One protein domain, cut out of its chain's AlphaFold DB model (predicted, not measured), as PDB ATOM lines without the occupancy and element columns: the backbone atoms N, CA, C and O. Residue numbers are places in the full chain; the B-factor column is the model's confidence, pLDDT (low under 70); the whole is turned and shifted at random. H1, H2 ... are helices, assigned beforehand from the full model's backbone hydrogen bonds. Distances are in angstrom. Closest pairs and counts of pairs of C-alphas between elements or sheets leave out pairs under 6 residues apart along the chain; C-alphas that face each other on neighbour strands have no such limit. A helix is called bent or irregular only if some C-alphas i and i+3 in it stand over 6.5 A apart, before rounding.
ATOM      1  N   HIS A 147      48.244   9.404 183.478       53.91
ATOM      2  CA  HIS A 147      49.196   8.531 182.804       53.91
ATOM      3  C   HIS A 147      50.610   9.125 182.713       53.91
ATOM      4  O   HIS A 147      51.413   8.761 181.854       53.91
ATOM      5  N   SER A 148      50.946  10.069 183.598       56.22
ATOM      6  CA  SER A 148      52.262  10.733 183.633       56.22
ATOM      7  C   SER A 148      53.415   9.762 183.860       56.22
ATOM      8  O   SER A 148      54.488   9.928 183.275       56.22
ATOM      9  N   HIS A 149      53.183   8.746 184.680       64.81
ATOM     10  CA  HIS A 149      54.188   7.786 185.105       64.81
ATOM     11  C   HIS A 149      53.546   6.404 185.224       64.81
ATOM     12  O   HIS A 149      53.240   5.992 186.341       64.81
ATOM     13  N   PRO A 150      53.312   5.705 184.098       67.50
ATOM     14  CA  PRO A 150      52.777   4.354 184.161       67.50
ATOM     15  C   PRO A 150      53.705   3.490 185.019       67.50
ATOM     16  O   PRO A 150      54.925   3.529 184.827       67.50
ATOM     17  N   SER A 151      53.167   2.755 185.990       76.31
ATOM     18  CA  SER A 151      53.960   1.795 186.762       76.31
ATOM     19  C   SER A 151      54.328   0.591 185.894       76.31
ATOM     20  O   SER A 151      53.725   0.350 184.848       76.31
ATOM     21  N   TRP A 152      55.330  -0.187 186.303       79.75
ATOM     22  CA  TRP A 152      55.695  -1.387 185.546       79.75
ATOM     23  C   TRP A 152      54.546  -2.405 185.521       79.75
ATOM     24  O   TRP A 152      54.286  -3.013 184.487       79.75
ATOM     25  N   GLU A 153      53.805  -2.533 186.622       78.88
ATOM     26  CA  GLU A 153      52.645  -3.419 186.728       78.88
ATOM     27  C   GLU A 153      51.509  -2.990 185.788       78.88
ATOM     28  O   GLU A 153      50.881  -3.836 185.151       78.88
ATOM     29  N   GLU A 154      51.265  -1.681 185.665       70.81
ATOM     30  CA  GLU A 154      50.282  -1.123 184.731       70.81
ATOM     31  C   GLU A 154      50.687  -1.376 183.280       70.81
ATOM     32  O   GLU A 154      49.852  -1.793 182.482       70.81
ATOM     33  N   VAL A 155      51.973  -1.209 182.953       73.62
ATOM     34  CA  VAL A 155      52.507  -1.530 181.623       73.62
ATOM     35  C   VAL A 155      52.343  -3.016 181.319       73.62
ATOM     36  O   VAL A 155      51.810  -3.363 180.272       73.62
ATOM     37  N   GLN A 156      52.730  -3.917 182.223       75.00
ATOM     38  CA  GLN A 156      52.565  -5.354 181.984       75.00
ATOM     39  C   GLN A 156      51.097  -5.733 181.780       75.00
ATOM     40  O   GLN A 156      50.779  -6.464 180.844       75.00
ATOM     41  N   LYS A 157      50.192  -5.206 182.611       72.94
ATOM     42  CA  LYS A 157      48.755  -5.461 182.488       72.94
ATOM     43  C   LYS A 157      48.197  -4.943 181.159       72.94
ATOM     44  O   LYS A 157      47.503  -5.679 180.466       72.94
ATOM     45  N   PHE A 158      48.551  -3.717 180.784       73.25
ATOM     46  CA  PHE A 158      48.103  -3.083 179.546       73.25
ATOM     47  C   PHE A 158      48.515  -3.882 178.303       73.25
ATOM     48  O   PHE A 158      47.698  -4.131 177.421       73.25
ATOM     49  N   PHE A 159      49.765  -4.350 178.255       71.88
ATOM     50  CA  PHE A 159      50.261  -5.146 177.129       71.88
ATOM     51  C   PHE A 159      49.682  -6.571 177.087       71.88
ATOM     52  O   PHE A 159      49.608  -7.152 176.009       71.88
ATOM     53  N   LEU A 160      49.243  -7.128 178.223       69.75
ATOM     54  CA  LEU A 160      48.564  -8.431 178.281       69.75
ATOM     55  C   LEU A 160      47.085  -8.359 177.863       69.75
ATOM     56  O   LEU A 160      46.565  -9.330 177.316       69.75
ATOM     57  N   GLU A 161      46.404  -7.243 178.132       67.69
ATOM     58  CA  GLU A 161      44.966  -7.068 177.862       67.69
ATOM     59  C   GLU A 161      44.663  -6.662 176.404       67.69
ATOM     60  O   GLU A 161      43.530  -6.810 175.952       67.69
ATOM     61  N   GLY A 162      45.670  -6.231 175.634       56.00
ATOM     62  CA  GLY A 162      45.620  -6.158 174.166       56.00
ATOM     63  C   GLY A 162      44.817  -5.001 173.550       56.00
ATOM     64  O   GLY A 162      44.792  -4.872 172.326       56.00
ATOM     65  N   GLU A 163      44.187  -4.133 174.346       55.28
ATOM     66  CA  GLU A 163      43.500  -2.937 173.838       55.28
ATOM     67  C   GLU A 163      44.440  -1.721 173.787       55.28
ATOM     68  O   GLU A 163      44.569  -0.943 174.732       55.28
ATOM     69  N   PHE A 164      45.076  -1.515 172.631       61.12
ATOM     70  CA  PHE A 164      45.991  -0.394 172.366       61.12
ATOM     71  C   PHE A 164      45.254   0.894 171.947       61.12
ATOM     72  O   PHE A 164      45.594   1.521 170.947       61.12
ATOM     73  N   GLY A 165      44.209   1.283 172.686       54.72
ATOM     74  CA  GLY A 165      43.357   2.432 172.342       54.72
ATOM     75  C   GLY A 165      43.992   3.811 172.577       54.72
ATOM     76  O   GLY A 165      43.501   4.804 172.043       54.72
ATOM     77  N   ASP A 166      45.076   3.876 173.354       66.75
ATOM     78  CA  ASP A 166      45.753   5.116 173.748       66.75
ATOM     79  C   ASP A 166      47.229   5.097 173.300       66.75
ATOM     80  O   ASP A 166      48.139   4.678 174.021       66.75
ATOM     81  N   GLU A 167      47.462   5.511 172.052       67.56
ATOM     82  CA  GLU A 167      48.798   5.614 171.450       67.56
ATOM     83  C   GLU A 167      49.747   6.538 172.260       67.56
ATOM     84  O   GLU A 167      50.884   6.124 172.520       67.56
ATOM     85  N   PRO A 168      49.322   7.725 172.755       76.12
ATOM     86  CA  PRO A 168      50.115   8.539 173.684       76.12
ATOM     87  C   PRO A 168      50.599   7.793 174.936       76.12
ATOM     88  O   PRO A 168      51.781   7.899 175.292       76.12
ATOM     89  N   TYR A 169      49.721   7.018 175.586       73.25
ATOM     90  CA  TYR A 169      50.082   6.185 176.739       73.25
ATOM     91  C   TYR A 169      51.162   5.160 176.376       73.25
ATOM     92  O   TYR A 169      52.196   5.054 177.048       73.25
ATOM     93  N   LEU A 170      50.953   4.440 175.272       76.31
ATOM     94  CA  LEU A 170      51.839   3.381 174.796       76.31
ATOM     95  C   LEU A 170      53.253   3.900 174.500       76.31
ATOM     96  O   LEU A 170      54.247   3.327 174.956       76.31
ATOM     97  N   ILE A 171      53.361   5.029 173.797       82.94
ATOM     98  CA  ILE A 171      54.646   5.677 173.498       82.94
ATOM     99  C   ILE A 171      55.395   6.020 174.791       82.94
ATOM    100  O   ILE A 171      56.616   5.857 174.883       82.94
ATOM    101  N   LYS A 172      54.679   6.511 175.804       79.25
ATOM    102  CA  LYS A 172      55.257   6.920 177.088       79.25
ATOM    103  C   LYS A 172      55.735   5.718 177.899       79.25
ATOM    104  O   LYS A 172      56.860   5.739 178.399       79.25
ATOM    105  N   ALA A 173      54.936   4.652 177.952       80.88
ATOM    106  CA  ALA A 173      55.318   3.375 178.549       80.88
ATOM    107  C   ALA A 173      56.597   2.816 177.908       80.88
ATOM    108  O   ALA A 173      57.535   2.445 178.619       80.88
ATOM    109  N   ILE A 174      56.691   2.857 176.573       84.06
ATOM    110  CA  ILE A 174      57.896   2.448 175.847       84.06
ATOM    111  C   ILE A 174      59.091   3.317 176.250       84.06
ATOM    112  O   ILE A 174      60.129   2.780 176.632       84.06
ATOM    113  N   LYS A 175      58.954   4.650 176.220       84.50
ATOM    114  CA  LYS A 175      60.042   5.591 176.552       84.50
ATOM    115  C   LYS A 175      60.595   5.401 177.967       84.50
ATOM    116  O   LYS A 175      61.799   5.568 178.153       84.50
ATOM    117  N   ILE A 176      59.738   5.092 178.941       81.94
ATOM    118  CA  ILE A 176      60.124   4.958 180.354       81.94
ATOM    119  C   ILE A 176      60.673   3.561 180.649       81.94
ATOM    120  O   ILE A 176      61.721   3.438 181.280       81.94
ATOM    121  N   HIS A 177      59.979   2.513 180.200       84.00
ATOM    122  CA  HIS A 177      60.228   1.156 180.689       84.00
ATOM    123  C   HIS A 177      60.906   0.241 179.686       84.00
ATOM    124  O   HIS A 177      61.615  -0.671 180.102       84.00
ATOM    125  N   LEU A 178      60.721   0.440 178.384       85.50
ATOM    126  CA  LEU A 178      61.174  -0.526 177.373       85.50
ATOM    127  C   LEU A 178      62.378  -0.026 176.574       85.50
ATOM    128  O   LEU A 178      63.208  -0.825 176.147       85.50
ATOM    129  N   LEU A 179      62.506   1.289 176.419       88.44
ATOM    130  CA  LEU A 179      63.483   1.907 175.542       88.44
ATOM    131  C   LEU A 179      64.865   2.030 176.196       88.44
ATOM    132  O   LEU A 179      65.088   2.845 177.092       88.44
ATOM    133  N   THR A 180      65.833   1.274 175.685       89.06
ATOM    134  CA  THR A 180      67.233   1.358 176.128       89.06
ATOM    135  C   THR A 180      68.034   2.396 175.335       89.06
ATOM    136  O   THR A 180      67.698   2.747 174.204       89.06
ATOM    137  N   GLU A 181      69.163   2.860 175.884       86.56
ATOM    138  CA  GLU A 181      70.069   3.790 175.186       86.56
ATOM    139  C   GLU A 181      70.605   3.232 173.857       86.56
ATOM    140  O   GLU A 181      70.835   3.978 172.905       86.56
ATOM    141  N   ASN A 182      70.785   1.913 173.759       88.12
ATOM    142  CA  ASN A 182      71.201   1.282 172.510       88.12
ATOM    143  C   ASN A 182      70.080   1.321 171.459       88.12
ATOM    144  O   ASN A 182      70.329   1.654 170.303       88.12
ATOM    145  N   GLN A 183      68.837   1.055 171.866       88.44
ATOM    146  CA  GLN A 183      67.671   1.121 170.981       88.44
ATOM    147  C   GLN A 183      67.409   2.554 170.501       88.44
ATOM    148  O   GLN A 183      67.163   2.756 169.314       88.44
ATOM    149  N   LYS A 184      67.583   3.566 171.366       88.44
ATOM    150  CA  LYS A 184      67.531   4.987 170.964       88.44
ATOM    151  C   LYS A 184      68.515   5.295 169.838       88.44
ATOM    152  O   LYS A 184      68.142   5.915 168.847       88.44
ATOM    153  N   LYS A 185      69.764   4.831 169.959       87.75
ATOM    154  CA  LYS A 185      70.790   5.024 168.919       87.75
ATOM    155  C   LYS A 185      70.414   4.344 167.603       87.75
ATOM    156  O   LYS A 185      70.695   4.900 166.547       87.75
ATOM    157  N   ILE A 186      69.787   3.167 167.659       86.94
ATOM    158  CA  ILE A 186      69.296   2.458 166.470       86.94
ATOM    159  C   ILE A 186      68.181   3.267 165.794       86.94
ATOM    160  O   ILE A 186      68.284   3.531 164.600       86.94
ATOM    161  N   LEU A 187      67.177   3.716 166.547       87.00
ATOM    162  CA  LEU A 187      66.065   4.520 166.023       87.00
ATOM    163  C   LEU A 187      66.558   5.814 165.358       87.00
ATOM    164  O   LEU A 187      66.220   6.082 164.209       87.00
ATOM    165  N   VAL A 188      67.456   6.552 166.021       88.31
ATOM    166  CA  VAL A 188      68.056   7.784 165.475       88.31
ATOM    167  C   VAL A 188      68.892   7.506 164.225       88.31
ATOM    168  O   VAL A 188      68.808   8.247 163.251       88.31
ATOM    169  N   LYS A 189      69.688   6.427 164.210       87.69
ATOM    170  CA  LYS A 189      70.503   6.049 163.041       87.69
ATOM    171  C   LYS A 189      69.648   5.777 161.799       87.69
ATOM    172  O   LYS A 189      70.129   5.968 160.683       87.69
ATOM    173  N   HIS A 190      68.427   5.293 162.000       84.00
ATOM    174  CA  HIS A 190      67.494   4.951 160.934       84.00
ATOM    175  C   HIS A 190      66.436   6.030 160.663       84.00
ATOM    176  O   HIS A 190      65.616   5.814 159.779       84.00
ATOM    177  N   ASP A 191      66.487   7.172 161.362       85.94
ATOM    178  CA  ASP A 191      65.507   8.266 161.271       85.94
ATOM    179  C   ASP A 191      64.057   7.794 161.503       85.94
ATOM    180  O   ASP A 191      63.145   8.100 160.740       85.94
ATOM    181  N   ILE A 192      63.857   6.974 162.543       84.81
ATOM    182  CA  ILE A 192      62.564   6.368 162.896       84.81
ATOM    183  C   ILE A 192      62.127   6.839 164.280       84.81
ATOM    184  O   ILE A 192      62.888   6.744 165.247       84.81
ATOM    185  N   THR A 193      60.879   7.288 164.394       87.69
ATOM    186  CA  THR A 193      60.236   7.543 165.691       87.69
ATOM    187  C   THR A 193      59.616   6.263 166.269       87.69
ATOM    188  O   THR A 193      59.441   5.265 165.571       87.69
ATOM    189  N   ILE A 194      59.283   6.253 167.564       85.81
ATOM    190  CA  ILE A 194      58.610   5.089 168.179       85.81
ATOM    191  C   ILE A 194      57.244   4.895 167.521       85.81
ATOM    192  O   ILE A 194      56.854   3.785 167.194       85.81
ATOM    193  N   GLU A 195      56.567   6.003 167.263       86.31
ATOM    194  CA  GLU A 195      55.307   6.122 166.554       86.31
ATOM    195  C   GLU A 195      55.411   5.537 165.141       86.31
ATOM    196  O   GLU A 195      54.533   4.799 164.702       86.31
ATOM    197  N   ASP A 196      56.500   5.812 164.422       84.94
ATOM    198  CA  ASP A 196      56.739   5.213 163.108       84.94
ATOM    199  C   ASP A 196      56.948   3.705 163.201       84.94
ATOM    200  O   ASP A 196      56.352   2.976 162.409       84.94
ATOM    201  N   ALA A 197      57.721   3.241 164.189       84.12
ATOM    202  CA  ALA A 197      57.945   1.820 164.430       84.12
ATOM    203  C   ALA A 197      56.628   1.077 164.716       84.12
ATOM    204  O   ALA A 197      56.359   0.057 164.082       84.12
ATOM    205  N   LEU A 198      55.802   1.611 165.625       82.94
ATOM    206  CA  LEU A 198      54.502   1.047 166.009       82.94
ATOM    207  C   LEU A 198      53.512   1.002 164.842       82.94
ATOM    208  O   LEU A 198      52.787   0.026 164.685       82.94
ATOM    209  N   ASN A 199      53.516   2.030 163.993       81.50
ATOM    210  CA  ASN A 199      52.633   2.123 162.829       81.50
ATOM    211  C   ASN A 199      53.196   1.426 161.570       81.50
ATOM    212  O   ASN A 199      52.634   1.563 160.483       81.50
ATOM    213  N   GLY A 200      54.328   0.718 161.673       78.25
ATOM    214  CA  GLY A 200      54.945  -0.002 160.553       78.25
ATOM    215  C   GLY A 200      55.565   0.893 159.470       78.25
ATOM    216  O   GLY A 200      55.900   0.417 158.380       78.25
ATOM    217  N   ARG A 201      55.770   2.188 159.742       80.62
ATOM    218  CA  ARG A 201      56.369   3.175 158.822       80.62
ATOM    219  C   ARG A 201      57.903   3.097 158.827       80.62
ATOM    220  O   ARG A 201      58.605   4.094 158.929       80.62
ATOM    221  N   ASN A 202      58.439   1.887 158.665       75.38
ATOM    222  CA  ASN A 202      59.827   1.557 159.024       75.38
ATOM    223  C   ASN A 202      60.794   1.627 157.832       75.38
ATOM    224  O   ASN A 202      61.936   1.185 157.946       75.38
ATOM    225  N   GLY A 203      60.339   2.090 156.664       62.88
ATOM    226  CA  GLY A 203      61.168   2.306 155.477       62.88
ATOM    227  C   GLY A 203      62.095   1.139 155.111       62.88
ATOM    228  O   GLY A 203      63.299   1.344 155.070       62.88
ATOM    229  N   GLY A 204      61.579  -0.073 154.861       67.19
ATOM    230  CA  GLY A 204      62.255  -1.222 154.211       67.19
ATOM    231  C   GLY A 204      63.611  -1.704 154.776       67.19
ATOM    232  O   GLY A 204      63.727  -2.828 155.252       67.19
ATOM    233  N   LYS A 205      64.659  -0.873 154.722       63.03
ATOM    234  CA  LYS A 205      66.027  -1.143 155.202       63.03
ATOM    235  C   LYS A 205      66.147  -1.207 156.728       63.03
ATOM    236  O   LYS A 205      67.119  -1.764 157.231       63.03
ATOM    237  N   SER A 206      65.183  -0.659 157.460       75.81
ATOM    238  CA  SER A 206      65.165  -0.615 158.932       75.81
ATOM    239  C   SER A 206      64.270  -1.679 159.562       75.81
ATOM    240  O   SER A 206      64.267  -1.820 160.780       75.81
ATOM    241  N   VAL A 207      63.545  -2.454 158.749       80.56
ATOM    242  CA  VAL A 207      62.580  -3.465 159.208       80.56
ATOM    243  C   VAL A 207      63.242  -4.465 160.157       80.56
ATOM    244  O   VAL A 207      62.748  -4.679 161.256       80.56
ATOM    245  N   ALA A 208      64.422  -4.985 159.805       83.31
ATOM    246  CA  ALA A 208      65.161  -5.915 160.662       83.31
ATOM    247  C   ALA A 208      65.611  -5.289 161.998       83.31
ATOM    248  O   ALA A 208      65.647  -5.968 163.023       83.31
ATOM    249  N   ALA A 209      65.949  -3.996 161.997       83.56
ATOM    250  CA  ALA A 209      66.359  -3.286 163.204       83.56
ATOM    251  C   ALA A 209      65.163  -3.034 164.135       83.56
ATOM    252  O   ALA A 209      65.284  -3.238 165.338       83.56
ATOM    253  N   VAL A 210      64.009  -2.658 163.577       85.25
ATOM    254  CA  VAL A 210      62.767  -2.465 164.338       85.25
ATOM    255  C   VAL A 210      62.236  -3.795 164.880       85.25
ATOM    256  O   VAL A 210      61.923  -3.872 166.062       85.25
ATOM    257  N   TYR A 211      62.250  -4.874 164.088       86.69
ATOM    258  CA  TYR A 211      61.874  -6.211 164.575       86.69
ATOM    259  C   TYR A 211      62.744  -6.679 165.739       86.69
ATOM    260  O   TYR A 211      62.243  -7.265 166.693       86.69
ATOM    261  N   LYS A 212      64.051  -6.390 165.704       88.12
ATOM    262  CA  LYS A 212      64.931  -6.699 166.833       88.12
ATOM    263  C   LYS A 212      64.510  -5.947 168.101       88.12
ATOM    264  O   LYS A 212      64.503  -6.540 169.173       88.12
ATOM    265  N   ILE A 213      64.146  -4.672 167.975       89.38
ATOM    266  CA  ILE A 213      63.657  -3.861 169.097       89.38
ATOM    267  C   ILE A 213      62.352  -4.447 169.655       89.38
ATOM    268  O   ILE A 213      62.239  -4.609 170.867       89.38
ATOM    269  N   PHE A 214      61.408  -4.827 168.790       88.38
ATOM    270  CA  PHE A 214      60.163  -5.469 169.218       88.38
ATOM    271  C   PHE A 214      60.398  -6.797 169.928       88.38
ATOM    272  O   PHE A 214      59.803  -7.019 170.975       88.38
ATOM    273  N   ASN A 215      61.311  -7.636 169.437       88.12
ATOM    274  CA  ASN A 215      61.662  -8.885 170.112       88.12
ATOM    275  C   ASN A 215      62.236  -8.638 171.513       88.12
ATOM    276  O   ASN A 215      61.826  -9.295 172.461       88.12
ATOM    277  N   GLU A 216      63.125  -7.654 171.668       89.25
ATOM    278  CA  GLU A 216      63.675  -7.289 172.980       89.25
ATOM    279  C   GLU A 216      62.590  -6.744 173.932       89.25
ATOM    280  O   GLU A 216      62.628  -7.000 175.137       89.25
ATOM    281  N   TRP A 217      61.604  -6.002 173.415       89.25
ATOM    282  CA  TRP A 217      60.459  -5.546 174.210       89.25
ATOM    283  C   TRP A 217      59.551  -6.709 174.615       89.25
ATOM    284  O   TRP A 217      59.198  -6.814 175.785       89.25
ATOM    285  N   ASN A 218      59.240  -7.601 173.675       84.25
ATOM    286  CA  ASN A 218      58.482  -8.833 173.881       84.25
ATOM    287  C   ASN A 218      59.120  -9.719 174.962       84.25
ATOM    288  O   ASN A 218      58.465 -10.078 175.941       84.25
ATOM    289  N   GLU A 219      60.429  -9.976 174.868       86.56
ATOM    290  CA  GLU A 219      61.187 -10.726 175.877       86.56
ATOM    291  C   GLU A 219      61.078 -10.092 177.268       86.56
ATOM    292  O   GLU A 219      60.859 -10.792 178.258       86.56
ATOM    293  N   LYS A 220      61.191  -8.762 177.354       85.31
ATOM    294  CA  LYS A 220      61.092  -8.042 178.628       85.31
ATOM    295  C   LYS A 220      59.676  -8.052 179.207       85.31
ATOM    296  O   LYS A 220      59.513  -8.109 180.425       85.31
ATOM    297  N   LEU A 221      58.664  -7.964 178.351       81.62
ATOM    298  CA  LEU A 221      57.257  -7.981 178.744       81.62
ATOM    299  C   LEU A 221      56.763  -9.397 179.079       81.62
ATOM    300  O   LEU A 221      55.749  -9.527 179.762       81.62
ATOM    301  N   GLY A 222      57.472 -10.443 178.639       78.62
ATOM    302  CA  GLY A 222      56.982 -11.823 178.695       78.62
ATOM    303  C   GLY A 222      55.837 -12.074 177.707       78.62
ATOM    304  O   GLY A 222      54.991 -12.931 177.947       78.62
TER     305      GLY A 222
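This is residues 147 to 222 of the 228 residues of an uncharacterized protein of Neisseriaceae bacterium (UniProt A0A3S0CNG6). The long helix H5 runs along the domain's longest axis, with H3 side by side with part of it; H1 and H2 lie near the end of H5 where its last residues are, and the short H4 sits among H2, H3 and H5. The helices meet through few contacts, and residues 161 to 166 stick out. The printed part has 76 residues with five named helices, in order H1 to H5, and no named strand: all helix. It is compact, with a radius of gyration of the C-alphas of 12.2 A and spans of 33 by 22 by 22 A.

H1, residues 152 to 161, is close to but not clearly touching H2, residues 167 to 178, at a steep tilt of 51 degrees; their closest C-alphas, of Val 155 and Ala 173, are 6.4 A apart. H3, residues 181 to 189, is apart from H1 and H2. With residues 209 to 213 alone, H5, residues 204 to 221, only just touches H3, with 3 pairs of C-alphas within 8 A, opposite ways at a shallow tilt of 19 degrees; the closest are Gln 183 and Ile 213, 6.7 A. H4, residues 194 to 198, is close to but not clearly touching H5, closest C-alphas Ala 197 and Val 210, 6.5 A. Every O i to N i+4 pair is within hydrogen-bond range in H1, H2, H3 and H4; in H5, 12 of 14 are.

H1 begins at C-alpha 152 (55.695, -1.387, 185.546) and is 14.4 A long; H2 is 15.0 A, H3 12.4 A and H4 6.2 A. H5, 25.9 A, ends at C-alpha 221 (57.257, -7.981, 178.744); it is irregular, with C-alphas 205 and 208 7.3 A apart.

The two C-alphas farthest apart, of Glu 153 and Lys 205, are 34.3 A apart. The printed part has no cut, and its four links between helices are tight. The mean pLDDT of the printed part is 78.8; residues 147 to 150, 160 to 167 and 203 to 205 are under 70.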